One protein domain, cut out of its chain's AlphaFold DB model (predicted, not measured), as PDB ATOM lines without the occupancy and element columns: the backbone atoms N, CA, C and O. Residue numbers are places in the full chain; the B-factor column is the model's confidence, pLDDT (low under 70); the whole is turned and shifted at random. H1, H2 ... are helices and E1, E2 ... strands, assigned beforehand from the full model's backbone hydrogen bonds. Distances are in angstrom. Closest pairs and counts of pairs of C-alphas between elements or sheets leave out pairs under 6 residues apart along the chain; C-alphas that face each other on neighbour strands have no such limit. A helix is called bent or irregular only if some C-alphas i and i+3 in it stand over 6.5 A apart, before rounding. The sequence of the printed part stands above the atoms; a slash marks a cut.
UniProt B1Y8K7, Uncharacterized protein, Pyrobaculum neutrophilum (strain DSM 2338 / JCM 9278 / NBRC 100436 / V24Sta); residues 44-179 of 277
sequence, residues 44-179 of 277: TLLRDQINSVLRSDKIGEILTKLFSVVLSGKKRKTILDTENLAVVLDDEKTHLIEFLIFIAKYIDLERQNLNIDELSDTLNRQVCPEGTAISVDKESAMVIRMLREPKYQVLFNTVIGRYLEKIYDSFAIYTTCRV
ATOM      1  N   THR A  44      25.831   6.634  -2.955       52.88
ATOM      2  CA  THR A  44      25.902   6.674  -1.486       52.88
ATOM      3  C   THR A  44      26.948   5.717  -0.914       52.88
ATOM      4  O   THR A  44      27.709   6.117  -0.037       52.88
ATOM      5  N   LEU A  45      27.050   4.489  -1.444       58.00
ATOM      6  CA  LEU A  45      28.048   3.498  -1.007       58.00
ATOM      7  C   LEU A  45      29.488   3.985  -1.221       58.00
ATOM      8  O   LEU A  45      30.373   3.697  -0.416       58.00
ATOM      9  N   LEU A  46      29.716   4.777  -2.268       62.34
ATOM     10  CA  LEU A  46      31.038   5.316  -2.569       62.34
ATOM     11  C   LEU A  46      31.455   6.388  -1.576       62.34
ATOM     12  O   LEU A  46      32.605   6.385  -1.149       62.34
ATOM     13  N   ARG A  47      30.539   7.263  -1.142       62.12
ATOM     14  CA  ARG A  47      30.849   8.328  -0.173       62.12
ATOM     15  C   ARG A  47      31.538   7.790   1.084       62.12
ATOM     16  O   ARG A  47      32.570   8.323   1.499       62.12
ATOM     17  N   ASP A  48      30.985   6.734   1.670       66.25
ATOM     18  CA  ASP A  48      31.510   6.143   2.902       66.25
ATOM     19  C   ASP A  48      32.839   5.412   2.669       66.25
ATOM     20  O   ASP A  48      33.772   5.533   3.471       66.25
ATOM     21  N   GLN A  49      32.980   4.736   1.527       67.81
ATOM     22  CA  GLN A  49      34.229   4.081   1.134       67.81
ATOM     23  C   GLN A  49      35.363   5.088   0.900       67.81
ATOM     24  O   GLN A  49      36.491   4.858   1.338       67.81
ATOM     25  N   ILE A  50      35.086   6.244   0.294       65.56
ATOM     26  CA  ILE A  50      36.113   7.266   0.047       65.56
ATOM     27  C   ILE A  50      36.609   7.878   1.353       65.56
ATOM     28  O   ILE A  50      37.810   8.073   1.538       65.56
ATOM     29  N   ASN A  51      35.694   8.153   2.285       67.12
ATOM     30  CA  ASN A  51      36.062   8.658   3.604       67.12
ATOM     31  C   ASN A  51      36.943   7.659   4.366       67.12
ATOM     32  O   ASN A  51      37.885   8.071   5.045       67.12
ATOM     33  N   SER A  52      36.678   6.357   4.225       69.12
ATOM     34  CA  SER A  52      37.530   5.295   4.774       69.12
ATOM     35  C   SER A  52      38.943   5.326   4.174       69.12
ATOM     36  O   SER A  52      39.941   5.293   4.895       69.12
ATOM     37  N   VAL A  53      39.045   5.495   2.855       67.31
ATOM     38  CA  VAL A  53      40.318   5.532   2.115       67.31
ATOM     39  C   VAL A  53      41.157   6.754   2.471       67.31
ATOM     40  O   VAL A  53      42.350   6.619   2.737       67.31
ATOM     41  N   LEU A  54      40.548   7.942   2.531       67.56
ATOM     42  CA  LEU A  54      41.241   9.187   2.887       67.56
ATOM     43  C   LEU A  54      41.831   9.157   4.303       67.56
ATOM     44  O   LEU A  54      42.822   9.840   4.570       67.56
ATOM     45  N   ARG A  55      41.236   8.363   5.201       71.88
ATOM     46  CA  ARG A  55      41.682   8.171   6.589       71.88
ATOM     47  C   ARG A  55      42.672   7.017   6.761       71.88
ATOM     48  O   ARG A  55      43.188   6.835   7.857       71.88
ATOM     49  N   SER A  56      42.945   6.235   5.715       77.50
ATOM     50  CA  SER A  56      43.888   5.119   5.790       77.50
ATOM     51  C   SER A  56      45.334   5.608   5.699       77.50
ATOM     52  O   SER A  56      45.776   6.078   4.647       77.50
ATOM     53  N   ASP A  57      46.108   5.426   6.772       74.56
ATOM     54  CA  ASP A  57      47.534   5.783   6.798       74.56
ATOM     55  C   ASP A  57      48.341   5.025   5.741       74.56
ATOM     56  O   ASP A  57      49.150   5.624   5.033       74.56
ATOM     57  N   LYS A  58      48.038   3.736   5.539       75.81
ATOM     58  CA  LYS A  58      48.681   2.890   4.522       75.81
ATOM     59  C   LYS A  58      48.483   3.435   3.105       75.81
ATOM     60  O   LYS A  58      49.431   3.501   2.327       75.81
ATOM     61  N   ILE A  59      47.256   3.826   2.755       71.88
ATOM     62  CA  ILE A  59      46.972   4.432   1.443       71.88
ATOM     63  C   ILE A  59      47.661   5.791   1.352       71.88
ATOM     64  O   ILE A  59      48.265   6.124   0.336       71.88
ATOM     65  N   GLY A  60      47.644   6.540   2.448       74.12
ATOM     66  CA  GLY A  60      48.353   7.792   2.585       74.12
ATOM     67  C   GLY A  60      49.842   7.719   2.255       74.12
ATOM     68  O   GLY A  60      50.326   8.514   1.451       74.12
ATOM     69  N   GLU A  61      50.562   6.772   2.850       78.69
ATOM     70  CA  GLU A  61      51.982   6.527   2.577       78.69
ATOM     71  C   GLU A  61      52.226   6.173   1.110       78.69
ATOM     72  O   GLU A  61      53.154   6.693   0.484       78.69
ATOM     73  N   ILE A  62      51.362   5.331   0.537       76.94
ATOM     74  CA  ILE A  62      51.464   4.919  -0.864       76.94
ATOM     75  C   ILE A  62      51.261   6.113  -1.793       76.94
ATOM     76  O   ILE A  62      52.102   6.347  -2.658       76.94
ATOM     77  N   LEU A  63      50.220   6.919  -1.582       77.19
ATOM     78  CA  LEU A  63      49.976   8.134  -2.362       77.19
ATOM     79  C   LEU A  63      51.133   9.131  -2.216       77.19
ATOM     80  O   LEU A  63      51.607   9.677  -3.210       77.19
ATOM     81  N   THR A  64      51.657   9.329  -1.002       80.25
ATOM     82  CA  THR A  64      52.829  10.187  -0.772       80.25
ATOM     83  C   THR A  64      54.048   9.691  -1.550       80.25
ATOM     84  O   THR A  64      54.728  10.491  -2.196       80.25
ATOM     85  N   LYS A  65      54.315   8.379  -1.545       78.94
ATOM     86  CA  LYS A  65      55.424   7.778  -2.293       78.94
ATOM     87  C   LYS A  65      55.224   7.923  -3.803       78.94
ATOM     88  O   LYS A  65      56.134   8.401  -4.482       78.94
ATOM     89  N   LEU A  66      54.038   7.580  -4.307       74.44
ATOM     90  CA  LEU A  66      53.670   7.662  -5.724       74.44
ATOM     91  C   LEU A  66      53.793   9.092  -6.265       74.44
ATOM     92  O   LEU A  66      54.313   9.306  -7.361       74.44
ATOM     93  N   PHE A  67      53.368  10.083  -5.482       83.25
ATOM     94  CA  PHE A  67      53.331  11.477  -5.918       83.25
ATOM     95  C   PHE A  67      54.582  12.280  -5.569       83.25
ATOM     96  O   PHE A  67      54.735  13.403  -6.046       83.25
ATOM     97  N   SER A  68      55.520  11.721  -4.800       82.31
ATOM     98  CA  SER A  68      56.767  12.399  -4.418       82.31
ATOM     99  C   SER A  68      57.528  12.987  -5.617       82.31
ATOM    100  O   SER A  68      58.055  14.099  -5.548       82.31
ATOM    101  N   VAL A  69      57.527  12.288  -6.757       77.38
ATOM    102  CA  VAL A  69      58.228  12.707  -7.978       77.38
ATOM    103  C   VAL A  69      57.592  13.948  -8.613       77.38
ATOM    104  O   VAL A  69      58.315  14.874  -8.975       77.38
ATOM    105  N   VAL A  70      56.261  14.002  -8.702       82.25
ATOM    106  CA  VAL A  70      55.536  15.169  -9.242       82.25
ATOM    107  C   VAL A  70      55.532  16.332  -8.249       82.25
ATOM    108  O   VAL A  70      55.795  17.472  -8.626       82.25
ATOM    109  N   LEU A  71      55.351  16.052  -6.956       82.44
ATOM    110  CA  LEU A  71      55.367  17.070  -5.902       82.44
ATOM    111  C   LEU A  71      56.743  17.736  -5.742       82.44
ATOM    112  O   LEU A  71      56.809  18.930  -5.459       82.44
ATOM    113  N   SER A  72      57.838  17.002  -5.973       84.12
ATOM    114  CA  SER A  72      59.204  17.555  -5.960       84.12
ATOM    115  C   SER A  72      59.539  18.439  -7.170       84.12
ATOM    116  O   SER A  72      60.620  19.017  -7.218       84.12
ATOM    117  N   GLY A  73      58.653  18.524  -8.171       81.25
ATOM    118  CA  GLY A  73      58.892  19.268  -9.412       81.25
ATOM    119  C   GLY A  73      59.837  18.574 -10.399       81.25
ATOM    120  O   GLY A  73      60.064  19.099 -11.485       81.25
ATOM    121  N   LYS A  74      60.353  17.379 -10.072       83.38
ATOM    122  CA  LYS A  74      61.229  16.597 -10.964       83.38
ATOM    123  C   LYS A  74      60.521  16.132 -12.239       83.38
ATOM    124  O   LYS A  74      61.178  15.907 -13.252       83.38
ATOM    125  N   LYS A  75      59.195  15.967 -12.200       84.50
ATOM    126  CA  LYS A  75      58.353  15.673 -13.370       84.50
ATOM    127  C   LYS A  75      57.096  16.536 -13.347       84.50
ATOM    128  O   LYS A  75      56.584  16.843 -12.277       84.50
ATOM    129  N   ARG A  76      56.574  16.872 -14.534       82.38
ATOM    130  CA  ARG A  76      55.272  17.555 -14.687       82.38
ATOM    131  C   ARG A  76      54.087  16.626 -14.410       82.38
ATOM    132  O   ARG A  76      53.097  17.057 -13.840       82.38
ATOM    133  N   LYS A  77      54.206  15.359 -14.814       82.56
ATOM    134  CA  LYS A  77      53.196  14.313 -14.622       82.56
ATOM    135  C   LYS A  77      53.848  12.971 -14.299       82.56
ATOM    136  O   LYS A  77      54.961  12.699 -14.761       82.56
ATOM    137  N   THR A  78      53.137  12.134 -13.557       82.94
ATOM    138  CA  THR A  78      53.453  10.721 -13.328       82.94
ATOM    139  C   THR A  78      52.331   9.871 -13.906       82.94
ATOM    140  O   THR A  78      51.160  10.216 -13.783       82.94
ATOM    141  N   ILE A  79      52.698   8.760 -14.540       81.19
ATOM    142  CA  ILE A  79      51.745   7.758 -15.005       81.19
ATOM    143  C   ILE A  79      51.690   6.649 -13.960       81.19
ATOM    144  O   ILE A  79      52.726   6.093 -13.593       81.19
ATOM    145  N   LEU A  80      50.492   6.367 -13.467       77.31
ATOM    146  CA  LEU A  80      50.202   5.225 -12.619       77.31
ATOM    147  C   LEU A  80      49.712   4.093 -13.500       77.31
ATOM    148  O   LEU A  80      48.660   4.215 -14.116       77.31
ATOM    149  N   ASP A  81      50.463   3.004 -13.542       79.75
ATOM    150  CA  ASP A  81      49.978   1.751 -14.098       79.75
ATOM    151  C   ASP A  81      49.088   1.069 -13.053       79.75
ATOM    152  O   ASP A  81      49.561   0.634 -11.999       79.75
ATOM    153  N   THR A  82      47.785   1.043 -13.312       77.62
ATOM    154  CA  THR A  82      46.794   0.551 -12.352       77.62
ATOM    155  C   THR A  82      46.772  -0.973 -12.284       77.62
ATOM    156  O   THR A  82      46.321  -1.517 -11.285       77.62
ATOM    157  N   GLU A  83      47.286  -1.668 -13.302       75.75
ATOM    158  CA  GLU A  83      47.462  -3.123 -13.261       75.75
ATOM    159  C   GLU A  83      48.536  -3.485 -12.232       75.75
ATOM    160  O   GLU A  83      48.287  -4.228 -11.283       75.75
ATOM    161  N   ASN A  84      49.703  -2.846 -12.344       79.12
ATOM    162  CA  ASN A  84      50.788  -2.992 -11.375       79.12
ATOM    163  C   ASN A  84      50.382  -2.527  -9.967       79.12
ATOM    164  O   ASN A  84      50.811  -3.108  -8.969       79.12
ATOM    165  N   LEU A  85      49.539  -1.494  -9.866       77.69
ATOM    166  CA  LEU A  85      49.025  -1.027  -8.580       77.69
ATOM    167  C   LEU A  85      48.083  -2.051  -7.926       77.69
ATOM    168  O   LEU A  85      48.206  -2.288  -6.722       77.69
ATOM    169  N   ALA A  86      47.216  -2.706  -8.706       74.50
ATOM    170  CA  ALA A  86      46.298  -3.737  -8.218       74.50
ATOM    171  C   ALA A  86      47.028  -4.962  -7.650       74.50
ATOM    172  O   ALA A  86      46.572  -5.538  -6.661       74.50
ATOM    173  N   VAL A  87      48.204  -5.307  -8.188       76.38
ATOM    174  CA  VAL A  87      49.073  -6.361  -7.627       76.38
ATOM    175  C   VAL A  87      49.513  -6.032  -6.193       76.38
ATOM    176  O   VAL A  87      49.664  -6.931  -5.368       76.38
ATOM    177  N   VAL A  88      49.702  -4.748  -5.870       78.31
ATOM    178  CA  VAL A  88      50.198  -4.296  -4.558       78.31
ATOM    179  C   VAL A  88      49.062  -3.997  -3.576       78.31
ATOM    180  O   VAL A  88      49.206  -4.229  -2.372       78.31
ATOM    181  N   LEU A  89      47.961  -3.424  -4.064       73.69
ATOM    182  CA  LEU A  89      46.923  -2.832  -3.223       73.69
ATOM    183  C   LEU A  89      45.618  -3.610  -3.142       73.69
ATOM    184  O   LEU A  89      44.909  -3.375  -2.163       73.69
ATOM    185  N   ASP A  90      45.393  -4.544  -4.070       75.69
ATOM    186  CA  ASP A  90      44.109  -5.110  -4.499       75.69
ATOM    187  C   ASP A  90      43.250  -4.192  -5.389       75.69
ATOM    188  O   ASP A  90      43.509  -2.996  -5.570       75.69
ATOM    189  N   ASP A  91      42.250  -4.823  -5.996       72.69
ATOM    190  CA  ASP A  91      41.301  -4.276  -6.962       72.69
ATOM    191  C   ASP A  91      40.478  -3.108  -6.394       72.69
ATOM    192  O   ASP A  91      40.403  -2.036  -6.998       72.69
ATOM    193  N   GLU A  92      39.903  -3.298  -5.204       72.31
ATOM    194  CA  GLU A  92      39.016  -2.327  -4.556       72.31
ATOM    195  C   GLU A  92      39.784  -1.068  -4.157       72.31
ATOM    196  O   GLU A  92      39.355   0.053  -4.439       72.31
ATOM    197  N   LYS A  93      40.971  -1.223  -3.555       75.81
ATOM    198  CA  LYS A  93      41.802  -0.068  -3.191       75.81
ATOM    199  C   LYS A  93      42.344   0.656  -4.412       75.81
ATOM    200  O   LYS A  93      42.463   1.880  -4.372       75.81
ATOM    201  N   THR A  94      42.665  -0.070  -5.482       78.69
ATOM    202  CA  THR A  94      43.093   0.547  -6.740       78.69
ATOM    203  C   THR A  94      41.985   1.436  -7.279       78.69
ATOM    204  O   THR A  94      42.228   2.624  -7.456       78.69
ATOM    205  N   HIS A  95      40.761   0.919  -7.410       78.12
ATOM    206  CA  HIS A  95      39.598   1.692  -7.852       78.12
ATOM    207  C   HIS A  95      39.320   2.927  -6.998       78.12
ATOM    208  O   HIS A  95      39.045   3.999  -7.529       78.12
ATOM    209  N   LEU A  96      39.470   2.815  -5.679       77.31
ATOM    210  CA  LEU A  96      39.316   3.958  -4.783       77.31
ATOM    211  C   LEU A  96      40.396   5.026  -5.012       77.31
ATOM    212  O   LEU A  96      40.099   6.217  -4.934       77.31
ATOM    213  N   ILE A  97      41.631   4.638  -5.344       78.50
ATOM    214  CA  ILE A  97      42.677   5.585  -5.762       78.50
ATOM    215  C   ILE A  97      42.320   6.240  -7.099       78.50
ATOM    216  O   ILE A  97      42.499   7.451  -7.236       78.50
ATOM    217  N   GLU A  98      41.794   5.486  -8.068       80.44
ATOM    218  CA  GLU A  98      41.342   6.055  -9.347       80.44
ATOM    219  C   GLU A  98      40.237   7.088  -9.127       80.44
ATOM    220  O   GLU A  98      40.315   8.200  -9.648       80.44
ATOM    221  N   PHE A  99      39.255   6.748  -8.289       80.00
ATOM    222  CA  PHE A  99      38.165   7.641  -7.928       80.00
ATOM    223  C   PHE A  99      38.668   8.893  -7.203       80.00
ATOM    224  O   PHE A  99      38.243  10.006  -7.508       80.00
ATOM    225  N   LEU A 100      39.630   8.755  -6.287       79.25
ATOM    226  CA  LEU A 100      40.254   9.897  -5.615       79.25
ATOM    227  C   LEU A 100      40.989  10.824  -6.583       79.25
ATOM    228  O   LEU A 100      40.888  12.043  -6.456       79.25
ATOM    229  N   ILE A 101      41.717  10.267  -7.552       81.25
ATOM    230  CA  ILE A 101      42.371  11.055  -8.600       81.25
ATOM    231  C   ILE A 101      41.323  11.756  -9.467       81.25
ATOM    232  O   ILE A 101      41.507  12.919  -9.827       81.25
ATOM    233  N   PHE A 102      40.213  11.082  -9.768       79.81
ATOM    234  CA  PHE A 102      39.099  11.660 -10.511       79.81
ATOM    235  C   PHE A 102      38.469  12.849  -9.766       79.81
ATOM    236  O   PHE A 102      38.345  13.934 -10.334       79.81
ATOM    237  N   ILE A 103      38.170  12.701  -8.469       78.62
ATOM    238  CA  ILE A 103      37.667  13.802  -7.630       78.62
ATOM    239  C   ILE A 103      38.685  14.940  -7.533       78.62
ATOM    240  O   ILE A 103      38.305  16.107  -7.541       78.62
ATOM    241  N   ALA A 104      39.977  14.633  -7.422       80.12
ATOM    242  CA  ALA A 104      41.003  15.662  -7.305       80.12
ATOM    243  C   ALA A 104      41.029  16.586  -8.528       80.12
ATOM    244  O   ALA A 104      41.115  17.802  -8.364       80.12
ATOM    245  N   LYS A 105      40.866  16.016  -9.729       77.19
ATOM    246  CA  LYS A 105      40.692  16.786 -10.969       77.19
ATOM    247  C   LYS A 105      39.422  17.627 -10.933       77.19
ATOM    248  O   LYS A 105      39.457  18.794 -11.299       77.19
ATOM    249  N   TYR A 106      38.325  17.062 -10.433       77.00
ATOM    250  CA  TYR A 106      37.067  17.790 -10.267       77.00
ATOM    251  C   TYR A 106      37.218  19.018  -9.358       77.00
ATOM    252  O   TYR A 106      36.816  20.119  -9.717       77.00
ATOM    253  N   ILE A 107      37.836  18.845  -8.185       75.94
ATOM    254  CA  ILE A 107      38.063  19.923  -7.213       75.94
ATOM    255  C   ILE A 107      39.012  20.982  -7.772       75.94
ATOM    256  O   ILE A 107      38.800  22.169  -7.531       75.94
ATOM    257  N   ASP A 108      40.065  20.575  -8.481       76.62
ATOM    258  CA  ASP A 108      40.988  21.525  -9.101       76.62
ATOM    259  C   ASP A 108      40.276  22.409 -10.129       76.62
ATOM    260  O   ASP A 108      40.407  23.631 -10.090       76.62
ATOM    261  N   LEU A 109      39.445  21.810 -10.980       72.38
ATOM    262  CA  LEU A 109      38.668  22.539 -11.974       72.38
ATOM    263  C   LEU A 109      37.582  23.436 -11.328       72.38
ATOM    264  O   LEU A 109      37.391  24.567 -11.771       72.38
ATOM    265  N   GLU A 110      36.922  23.001 -10.244       71.00
ATOM    266  CA  GLU A 110      35.975  23.842  -9.480       71.00
ATOM    267  C   GLU A 110      36.686  25.070  -8.883       71.00
ATOM    268  O   GLU A 110      36.162  26.182  -8.910       71.00
ATOM    269  N   ARG A 111      37.928  24.918  -8.397       74.25
ATOM    270  CA  ARG A 111      38.739  26.053  -7.910       74.25
ATOM    271  C   ARG A 111      39.085  27.059  -9.004       74.25
ATOM    272  O   ARG A 111      39.377  28.210  -8.684       74.25
ATOM    273  N   GLN A 112      39.073  26.637 -10.264       76.25
ATOM    274  CA  GLN A 112      39.262  27.516 -11.416       76.25
ATOM    275  C   GLN A 112      37.969  28.271 -11.789       76.25
ATOM    276  O   GLN A 112      37.970  29.014 -12.766       76.25
ATOM    277  N   ASN A 113      36.897  28.142 -10.989       74.50
ATOM    278  CA  ASN A 113      35.578  28.746 -11.201       74.50
ATOM    279  C   ASN A 113      34.924  28.349 -12.535       74.50
ATOM    280  O   ASN A 113      34.158  29.127 -13.105       74.50
ATOM    281  N   LEU A 114      35.222  27.149 -13.035       70.62
ATOM    282  CA  LEU A 114      34.468  26.574 -14.145       70.62
ATOM    283  C   LEU A 114      33.051  26.246 -13.678       70.62
ATOM    284  O   LEU A 114      32.844  25.882 -12.521       70.62
ATOM    285  N   ASN A 115      32.062  26.388 -14.561       69.94
ATOM    286  CA  ASN A 115      30.704  26.008 -14.191       69.94
ATOM    287  C   ASN A 115      30.571  24.471 -14.145       69.94
ATOM    288  O   ASN A 115      31.320  23.743 -14.795       69.94
ATOM    289  N   ILE A 116      29.609  23.962 -13.376       65.06
ATOM    290  CA  ILE A 116      29.477  22.525 -13.087       65.06
ATOM    291  C   ILE A 116      29.173  21.654 -14.316       65.06
ATOM    292  O   ILE A 116      29.525  20.473 -14.352       65.06
ATOM    293  N   ASP A 117      28.519  22.228 -15.320       68.56
ATOM    294  CA  ASP A 117      28.164  21.520 -16.544       68.56
ATOM    295  C   ASP A 117      29.357  21.527 -17.518       68.56
ATOM    296  O   ASP A 117      29.677  20.497 -18.098       68.56
ATOM    297  N   GLU A 118      30.126  22.619 -17.574       67.69
ATOM    298  CA  GLU A 118      31.432  22.706 -18.245       67.69
ATOM    299  C   GLU A 118      32.473  21.778 -17.610       67.69
ATOM    300  O   GLU A 118      33.298  21.199 -18.315       67.69
ATOM    301  N   LEU A 119      32.432  21.611 -16.287       65.50
ATOM    302  CA  LEU A 119      33.247  20.668 -15.520       65.50
ATOM    303  C   LEU A 119      32.963  19.225 -15.937       65.50
ATOM    304  O   LEU A 119      33.884  18.486 -16.292       65.50
ATOM    305  N   SER A 120      31.680  18.852 -15.926       65.06
ATOM    306  CA  SER A 120      31.200  17.547 -16.387       65.06
ATOM    307  C   SER A 120      31.590  17.307 -17.847       65.06
ATOM    308  O   SER A 120      32.200  16.290 -18.169       65.06
ATOM    309  N   ASP A 121      31.349  18.281 -18.726       66.56
ATOM    310  CA  ASP A 121      31.685  18.203 -20.148       66.56
ATOM    311  C   ASP A 121      33.191  18.097 -20.396       66.56
ATOM    312  O   ASP A 121      33.624  17.327 -21.252       66.56
ATOM    313  N   THR A 122      34.011  18.844 -19.656       64.12
ATOM    314  CA  THR A 122      35.474  18.803 -19.785       64.12
ATOM    315  C   THR A 122      36.009  17.439 -19.376       64.12
ATOM    316  O   THR A 122      36.844  16.869 -20.083       64.12
ATOM    317  N   LEU A 123      35.486  16.874 -18.286       61.66
ATOM    318  CA  LEU A 123      35.816  15.516 -17.874       61.66
ATOM    319  C   LEU A 123      35.345  14.510 -18.924       61.66
ATOM    320  O   LEU A 123      36.163  13.721 -19.383       61.66
ATOM    321  N   ASN A 124      34.099  14.607 -19.399       62.62
ATOM    322  CA  ASN A 124      33.526  13.728 -20.423       62.62
ATOM    323  C   ASN A 124      34.267  13.796 -21.776       62.62
ATOM    324  O   ASN A 124      34.396  12.787 -22.467       62.62
ATOM    325  N   ARG A 125      34.823  14.953 -22.156       61.88
ATOM    326  CA  ARG A 125      35.668  15.100 -23.359       61.88
ATOM    327  C   ARG A 125      37.080  14.543 -23.164       61.88
ATOM    328  O   ARG A 125      37.708  14.130 -24.133       61.88
ATOM    329  N   GLN A 126      37.574  14.503 -21.927       55.31
ATOM    330  CA  GLN A 126      38.862  13.905 -21.549       55.31
ATOM    331  C   GLN A 126      38.736  12.438 -21.074       55.31
ATOM    332  O   GLN A 126      39.729  11.831 -20.669       55.31
ATOM    333  N   VAL A 127      37.529  11.859 -21.111       53.84
ATOM    334  CA  VAL A 127      37.132  10.666 -20.333       53.84
ATOM    335  C   VAL A 127      37.643   9.334 -20.871       53.84
ATOM    336  O   VAL A 127      37.574   8.337 -20.160       53.84
ATOM    337  N   CYS A 128      38.231   9.299 -22.067       61.09
ATOM    338  CA  CYS A 128      38.889   8.093 -22.565       61.09
ATOM    339  C   CYS A 128      40.418   8.243 -22.544       61.09
ATOM    340  O   CYS A 128      41.032   8.326 -23.610       61.09
ATOM    341  N   PRO A 129      41.078   8.289 -21.366       55.28
ATOM    342  CA  PRO A 129      42.514   8.084 -21.356       55.28
ATOM    343  C   PRO A 129      42.809   6.659 -21.835       55.28
ATOM    344  O   PRO A 129      42.057   5.717 -21.580       55.28
ATOM    345  N   GLU A 130      43.904   6.503 -22.564       50.75
ATOM    346  CA  GLU A 130      44.303   5.214 -23.114       50.75
ATOM    347  C   GLU A 130      44.659   4.206 -21.997       50.75
ATOM    348  O   GLU A 130      45.584   4.416 -21.214       50.75
ATOM    349  N   GLY A 131      43.956   3.067 -21.965       59.53
ATOM    350  CA  GLY A 131      44.455   1.804 -21.403       59.53
ATOM    351  C   GLY A 131      44.531   1.661 -19.873       59.53
ATOM    352  O   GLY A 131      43.629   2.033 -19.116       59.53
ATOM    353  N   THR A 132      45.604   1.008 -19.417       57.38
ATOM    354  CA  THR A 132      45.856   0.596 -18.021       57.38
ATOM    355  C   THR A 132      46.446   1.713 -17.154       57.38
ATOM    356  O   THR A 132      46.772   1.484 -15.994       57.38
ATOM    357  N   ALA A 133      46.565   2.936 -17.676       69.56
ATOM    358  CA  ALA A 133      47.334   4.001 -17.047       69.56
ATOM    359  C   ALA A 133      46.495   5.232 -16.664       69.56
ATOM    360  O   ALA A 133      45.660   5.706 -17.430       69.56
ATOM    361  N   ILE A 134      46.781   5.813 -15.493       75.56
ATOM    362  CA  ILE A 134      46.209   7.082 -15.026       75.56
ATOM    363  C   ILE A 134      47.318   8.120 -14.898       75.56
ATOM    364  O   ILE A 134      48.281   7.942 -14.155       75.56
ATOM    365  N   SER A 135      47.179   9.241 -15.606       78.75
ATOM    366  CA  SER A 135      48.085  10.382 -15.456       78.75
ATOM    367  C   SER A 135      47.684  11.242 -14.261       78.75
ATOM    368  O   SER A 135      46.535  11.691 -14.177       78.75
ATOM    369  N   VAL A 136      48.661  11.529 -13.404       81.62
ATOM    370  CA  VAL A 136      48.552  12.433 -12.256       81.62
ATOM    371  C   VAL A 136      49.564  13.564 -12.416       81.62
ATOM    372  O   VAL A 136      50.771  13.324 -12.505       81.62
ATOM    373  N   ASP A 137      49.065  14.792 -12.484       84.06
ATOM    374  CA  ASP A 137      49.861  16.020 -12.487       84.06
ATOM    375  C   ASP A 137      50.110  16.536 -11.061       84.06
ATOM    376  O   ASP A 137      49.710  15.931 -10.057       84.06
ATOM    377  N   LYS A 138      50.860  17.633 -10.968       84.38
ATOM    378  CA  LYS A 138      51.245  18.230  -9.691       84.38
ATOM    379  C   LYS A 138      50.025  18.776  -8.948       84.38
ATOM    380  O   LYS A 138      49.943  18.615  -7.734       84.38
ATOM    381  N   GLU A 139      49.094  19.382  -9.668       85.12
ATOM    382  CA  GLU A 139      47.871  19.996  -9.161       85.12
ATOM    383  C   GLU A 139      46.967  18.938  -8.515       85.12
ATOM    384  O   GLU A 139      46.660  19.033  -7.323       85.12
ATOM    385  N   SER A 140      46.669  17.850  -9.233       84.06
ATOM    386  CA  SER A 140      45.902  16.706  -8.721       84.06
ATOM    387  C   SER A 140      46.573  16.090  -7.488       84.06
ATOM    388  O   SER A 140      45.917  15.822  -6.482       84.06
ATOM    389  N   ALA A 141      47.898  15.906  -7.522       85.81
ATOM    390  CA  ALA A 141      48.651  15.375  -6.386       85.81
ATOM    391  C   ALA A 141      48.602  16.298  -5.154       85.81
ATOM    392  O   ALA A 141      48.520  15.818  -4.019       85.81
ATOM    393  N   MET A 142      48.651  17.619  -5.358       85.00
ATOM    394  CA  MET A 142      48.516  18.604  -4.285       85.00
ATOM    395  C   MET A 142      47.114  18.581  -3.681       85.00
ATOM    396  O   MET A 142      47.001  18.574  -2.456       85.00
ATOM    397  N   VAL A 143      46.067  18.498  -4.509       84.00
ATOM    398  CA  VAL A 143      44.685  18.358  -4.032       84.00
ATOM    399  C   VAL A 143      44.545  17.095  -3.186       84.00
ATOM    400  O   VAL A 143      44.136  17.197  -2.035       84.00
ATOM    401  N   ILE A 144      44.977  15.926  -3.675       82.19
ATOM    402  CA  ILE A 144      44.895  14.667  -2.908       82.19
ATOM    403  C   ILE A 144      45.629  14.778  -1.565       82.19
ATOM    404  O   ILE A 144      45.113  14.333  -0.539       82.19
ATOM    405  N   ARG A 145      46.817  15.399  -1.541       80.50
ATOM    406  CA  ARG A 145      47.555  15.638  -0.294       80.50
ATOM    407  C   ARG A 145      46.758  16.517   0.670       80.50
ATOM    408  O   ARG A 145      46.686  16.187   1.849       80.50
ATOM    409  N   MET A 146      46.165  17.602   0.175       80.44
ATOM    410  CA  MET A 146      45.343  18.503   0.984       80.44
ATOM    411  C   MET A 146      44.116  17.787   1.547       80.44
ATOM    412  O   MET A 146      43.842  17.942   2.731       80.44
ATOM    413  N   LEU A 147      43.423  16.962   0.755       76.19
ATOM    414  CA  LEU A 147      42.214  16.237   1.177       76.19
ATOM    415  C   LEU A 147      42.423  15.325   2.399       76.19
ATOM    416  O   LEU A 147      41.464  14.996   3.095       76.19
ATOM    417  N   ARG A 148      43.670  14.936   2.686       74.50
ATOM    418  CA  ARG A 148      44.029  14.159   3.879       74.50
ATOM    419  C   ARG A 148      44.118  15.000   5.152       74.50
ATOM    420  O   ARG A 148      44.037  14.449   6.246       74.50
ATOM    421  N   GLU A 149      44.292  16.314   5.042       77.88
ATOM    422  CA  GLU A 149      44.366  17.185   6.211       77.88
ATOM    423  C   GLU A 149      42.949  17.478   6.738       77.88
ATOM    424  O   GLU A 149      42.080  17.886   5.961       77.88
ATOM    425  N   PRO A 150      42.697  17.357   8.058       73.94
ATOM    426  CA  PRO A 150      41.357  17.525   8.630       73.94
ATOM    427  C   PRO A 150      40.652  18.830   8.227       73.94
ATOM    428  O   PRO A 150      39.457  18.829   7.948       73.94
ATOM    429  N   LYS A 151      41.396  19.939   8.115       73.62
ATOM    430  CA  LYS A 151      40.854  21.252   7.715       73.62
ATOM    431  C   LYS A 151      40.305  21.295   6.282       73.62
ATOM    432  O   LYS A 151      39.409  22.084   6.007       73.62
ATOM    433  N   TYR A 152      40.807  20.452   5.378       71.81
ATOM    434  CA  TYR A 152      40.339  20.385   3.989       71.81
ATOM    435  C   TYR A 152      39.302  19.276   3.769       71.81
ATOM    436  O   TYR A 152      38.653  19.258   2.724       71.81
ATOM    437  N   GLN A 153      39.053  18.413   4.766       71.88
ATOM    438  CA  GLN A 153      37.925  17.476   4.719       71.88
ATOM    439  C   GLN A 153      36.575  18.200   4.687       71.88
ATOM    440  O   GLN A 153      35.611  17.654   4.162       71.88
ATOM    441  N   VAL A 154      36.485  19.429   5.204       71.75
ATOM    442  CA  VAL A 154      35.268  20.245   5.076       71.75
ATOM    443  C   VAL A 154      34.988  20.549   3.606       71.75
ATOM    444  O   VAL A 154      33.898  20.251   3.134       71.75
ATOM    445  N   LEU A 155      35.987  21.039   2.859       68.50
ATOM    446  CA  LEU A 155      35.859  21.311   1.423       68.50
ATOM    447  C   LEU A 155      35.488  20.043   0.646       68.50
ATOM    448  O   LEU A 155      34.577  20.071  -0.175       68.50
ATOM    449  N   PHE A 156      36.146  18.923   0.952       72.88
ATOM    450  CA  PHE A 156      35.809  17.621   0.381       72.88
ATOM    451  C   PHE A 156      34.348  17.243   0.629       72.88
ATOM    452  O   PHE A 156      33.616  16.939  -0.306       72.88
ATOM    453  N   ASN A 157      33.905  17.311   1.885       73.69
ATOM    454  CA  ASN A 157      32.541  16.969   2.268       73.69
ATOM    455  C   ASN A 157      31.506  17.930   1.678       73.69
ATOM    456  O   ASN A 157      30.388  17.499   1.415       73.69
ATOM    457  N   THR A 158      31.856  19.195   1.445       74.00
ATOM    458  CA  THR A 158      30.995  20.161   0.754       74.00
ATOM    459  C   THR A 158      30.880  19.840  -0.734       74.00
ATOM    460  O   THR A 158      29.763  19.763  -1.237       74.00
ATOM    461  N   VAL A 159      31.999  19.609  -1.431       72.81
ATOM    462  CA  VAL A 159      32.006  19.272  -2.867       72.81
ATOM    463  C   VAL A 159      31.297  17.944  -3.108       72.81
ATOM    464  O   VAL A 159      30.375  17.876  -3.913       72.81
ATOM    465  N   ILE A 160      31.662  16.903  -2.357       73.06
ATOM    466  CA  ILE A 160      30.989  15.606  -2.423       73.06
ATOM    467  C   ILE A 160      29.526  15.759  -2.007       73.06
ATOM    468  O   ILE A 160      28.642  15.375  -2.752       73.06
ATOM    469  N   GLY A 161      29.219  16.388  -0.874       73.31
ATOM    470  CA  GLY A 161      27.833  16.544  -0.423       73.31
ATOM    471  C   GLY A 161      26.927  17.263  -1.429       73.31
ATOM    472  O   GLY A 161      25.753  16.925  -1.525       73.31
ATOM    473  N   ARG A 162      27.466  18.225  -2.187       73.69
ATOM    474  CA  ARG A 162      26.707  19.024  -3.157       73.69
ATOM    475  C   ARG A 162      26.653  18.413  -4.558       73.69
ATOM    476  O   ARG A 162      25.669  18.626  -5.257       73.69
ATOM    477  N   TYR A 163      27.693  17.690  -4.968       75.50
ATOM    478  CA  TYR A 163      27.879  17.270  -6.360       75.50
ATOM    479  C   TYR A 163      28.125  15.767  -6.537       75.50
ATOM    480  O   TYR A 163      28.443  15.343  -7.644       75.50
ATOM    481  N   LEU A 164      27.979  14.950  -5.483       75.06
ATOM    482  CA  LEU A 164      28.270  13.510  -5.512       75.06
ATOM    483  C   LEU A 164      27.601  12.796  -6.687       75.06
ATOM    484  O   LEU A 164      28.271  12.018  -7.352       75.06
ATOM    485  N   GLU A 165      26.331  13.081  -6.975       75.50
ATOM    486  CA  GLU A 165      25.624  12.453  -8.100       75.50
ATOM    487  C   GLU A 165      26.267  12.802  -9.448       75.50
ATOM    488  O   GLU A 165      26.617  11.903 -10.204       75.50
ATOM    489  N   LYS A 166      26.543  14.087  -9.717       75.31
ATOM    490  CA  LYS A 166      27.199  14.522 -10.967       75.31
ATOM    491  C   LYS A 166      28.627  13.981 -11.104       75.31
ATOM    492  O   LYS A 166      29.032  13.567 -12.191       75.31
ATOM    493  N   ILE A 167      29.399  13.991 -10.013       75.69
ATOM    494  CA  ILE A 167      30.753  13.416  -9.970       75.69
ATOM    495  C   ILE A 167      30.678  11.921 -10.269       75.69
ATOM    496  O   ILE A 167      31.496  11.401 -11.027       75.69
ATOM    497  N   TYR A 168      29.689  11.243  -9.691       77.00
ATOM    498  CA  TYR A 168      29.515   9.818  -9.866       77.00
ATOM    499  C   TYR A 168      29.086   9.451 -11.282       77.00
ATOM    500  O   TYR A 168      29.688   8.558 -11.866       77.00
ATOM    501  N   ASP A 169      28.142  10.179 -11.875       76.88
ATOM    502  CA  ASP A 169      27.742   9.986 -13.270       76.88
ATOM    503  C   ASP A 169      28.931  10.183 -14.217       76.88
ATOM    504  O   ASP A 169      29.188   9.356 -15.091       76.88
ATOM    505  N   SER A 170      29.728  11.232 -13.999       77.44
ATOM    506  CA  SER A 170      30.932  11.489 -14.802       77.44
ATOM    507  C   SER A 170      31.966  10.368 -14.646       77.44
ATOM    508  O   SER A 170      32.573   9.918 -15.619       77.44
ATOM    509  N   PHE A 171      32.150   9.869 -13.421       79.56
ATOM    510  CA  PHE A 171      33.026   8.732 -13.154       79.56
ATOM    511  C   PHE A 171      32.478   7.419 -13.729       79.56
ATOM    512  O   PHE A 171      33.242   6.530 -14.118       79.56
ATOM    513  N   ALA A 172      31.158   7.288 -13.833       78.38
ATOM    514  CA  ALA A 172      30.537   6.136 -14.447       78.38
ATOM    515  C   ALA A 172      30.846   6.091 -15.946       78.38
ATOM    516  O   ALA A 172      31.289   5.063 -16.457       78.38
ATOM    517  N   ILE A 173      30.712   7.232 -16.631       79.62
ATOM    518  CA  ILE A 173      31.081   7.381 -18.045       79.62
ATOM    519  C   ILE A 173      32.585   7.121 -18.231       79.62
ATOM    520  O   ILE A 173      32.965   6.348 -19.115       79.62
ATOM    521  N   TYR A 174      33.433   7.694 -17.365       81.00
ATOM    522  CA  TYR A 174      34.878   7.430 -17.318       81.00
ATOM    523  C   TYR A 174      35.194   5.933 -17.306       81.00
ATOM    524  O   TYR A 174      35.911   5.413 -18.166       81.00
ATOM    525  N   THR A 175      34.615   5.225 -16.340       81.62
ATOM    526  CA  THR A 175      34.879   3.808 -16.126       81.62
ATOM    527  C   THR A 175      34.358   2.974 -17.292       81.62
ATOM    528  O   THR A 175      35.069   2.098 -17.782       81.62
ATOM    529  N   THR A 176      33.167   3.282 -17.809       83.62
ATOM    530  CA  THR A 176      32.600   2.616 -18.988       83.62
ATOM    531  C   THR A 176      33.487   2.786 -20.222       83.62
ATOM    532  O   THR A 176      33.781   1.797 -20.895       83.62
ATOM    533  N   CYS A 177      33.994   3.997 -20.494       81.81
ATOM    534  CA  CYS A 177      34.911   4.229 -21.618       81.81
ATOM    535  C   CYS A 177      36.164   3.360 -21.498       81.81
ATOM    536  O   CYS A 177      36.597   2.712 -22.457       81.81
ATOM    537  N   ARG A 178      36.719   3.299 -20.286       82.38
ATOM    538  CA  ARG A 178      37.908   2.511 -19.979       82.38
ATOM    539  C   ARG A 178      37.684   1.015 -20.171       82.38
ATOM    540  O   ARG A 178      38.496   0.362 -20.825       82.38
ATOM    541  N   VAL A 179      36.579   0.485 -19.654       87.62
ATOM    542  CA  VAL A 179      36.170  -0.914 -19.835       87.62
ATOM    543  C   VAL A 179      36.067  -1.257 -21.324       87.62
ATOM    544  O   VAL A 179      36.650  -2.251 -21.759       87.62
TER     545      VAL A 179
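This is residues 44 to 179 of the 277 residues of an uncharacterized protein of Pyrobaculum neutrophilum (strain DSM 2338 / JCM 9278 / NBRC 100436 / V24Sta) (UniProt B1Y8K7). One long helix, H4, runs through the middle of a rounded body, with H2, H6 and a ribbon of two strands, E1 and E2, on one side of it and H5 and H7b side by side on another. H1 crosses H4, H3 packs at its first residues, and the long helix H7 bends into an L, its second arm H7b crossing H4. The printed part has 136 residues, with seven named helices and two named strands in the order H1 H2 E1 H3 H4 H5 E2 H6 H7; the sheet E1 - E2 is antiparallel and the class is mostly helix. The whole is compact, with a radius of gyration of the C-alphas of 14.0 A and spans of 35 by 34 by 32 A.

H1, residues 44 to 54, begins with C-alpha 44 at (25.902, 6.674, -1.486) and is 16.1 A long. H2, residues 57 to 71, is 18.7 A long and irregular: C-alphas 66 and 69 are 7.2 A apart. E1 is residues 77 to 81, and H3 is residues 82 to 89. H4, residues 91 to 111, spans 30.5 A from C-alpha 91 at (41.301, -4.276, -6.962). H5 is residues 116 to 125, E2 is residues 133 to 137, and H6 is residues 138 to 147. H7, residues 150 to 179, was assigned as one helix by its hydrogen bonds but is bent: C-alphas 162 and 165 are 8.3 A apart. Its arms are H7a, residues 150 to 162, and H7b, residues 165 to 179, which is 20.7 A long and ends with C-alpha 179 at (36.170, -0.914, -19.835).

H4 is the hub. With residues 100 to 108 alone it touches H6, about perpendicular at 76 degrees, the closest C-alphas being those of Ala 104 and Ser 140, 5.2 A apart. H1 touches H4 about perpendicular at 89 degrees, closest at the C-alphas of Ile 50 and Leu 96, 6.7 A. H7b touches H5 at a shallow tilt of 2 degrees, the same way, closest at the C-alphas of Ser 120 and Ser 170, 6.3 A. H2 touches H6 at a shallow tilt of 27 degrees, opposite ways, closest at the C-alphas of Val 70 and Lys 138, 5.3 A. E1 and E2 are antiparallel, with N 78 and O 136 within hydrogen-bond range at 2.8 A. In H4, H5, H6 and H7b every O i to N i+4 pair is within hydrogen-bond range; in H1 6 of 7 are, in H2 9 of 11, in H3 3 of 4 and in H7a 7 of 9.

The two C-alphas farthest apart, those of Thr 44 and Lys 74, are 37.9 A apart. The printed part has no cut, and no link is long. The mean pLDDT of the printed part is 74.6; residues 44 to 54, 115 to 133 and 155 are under 70.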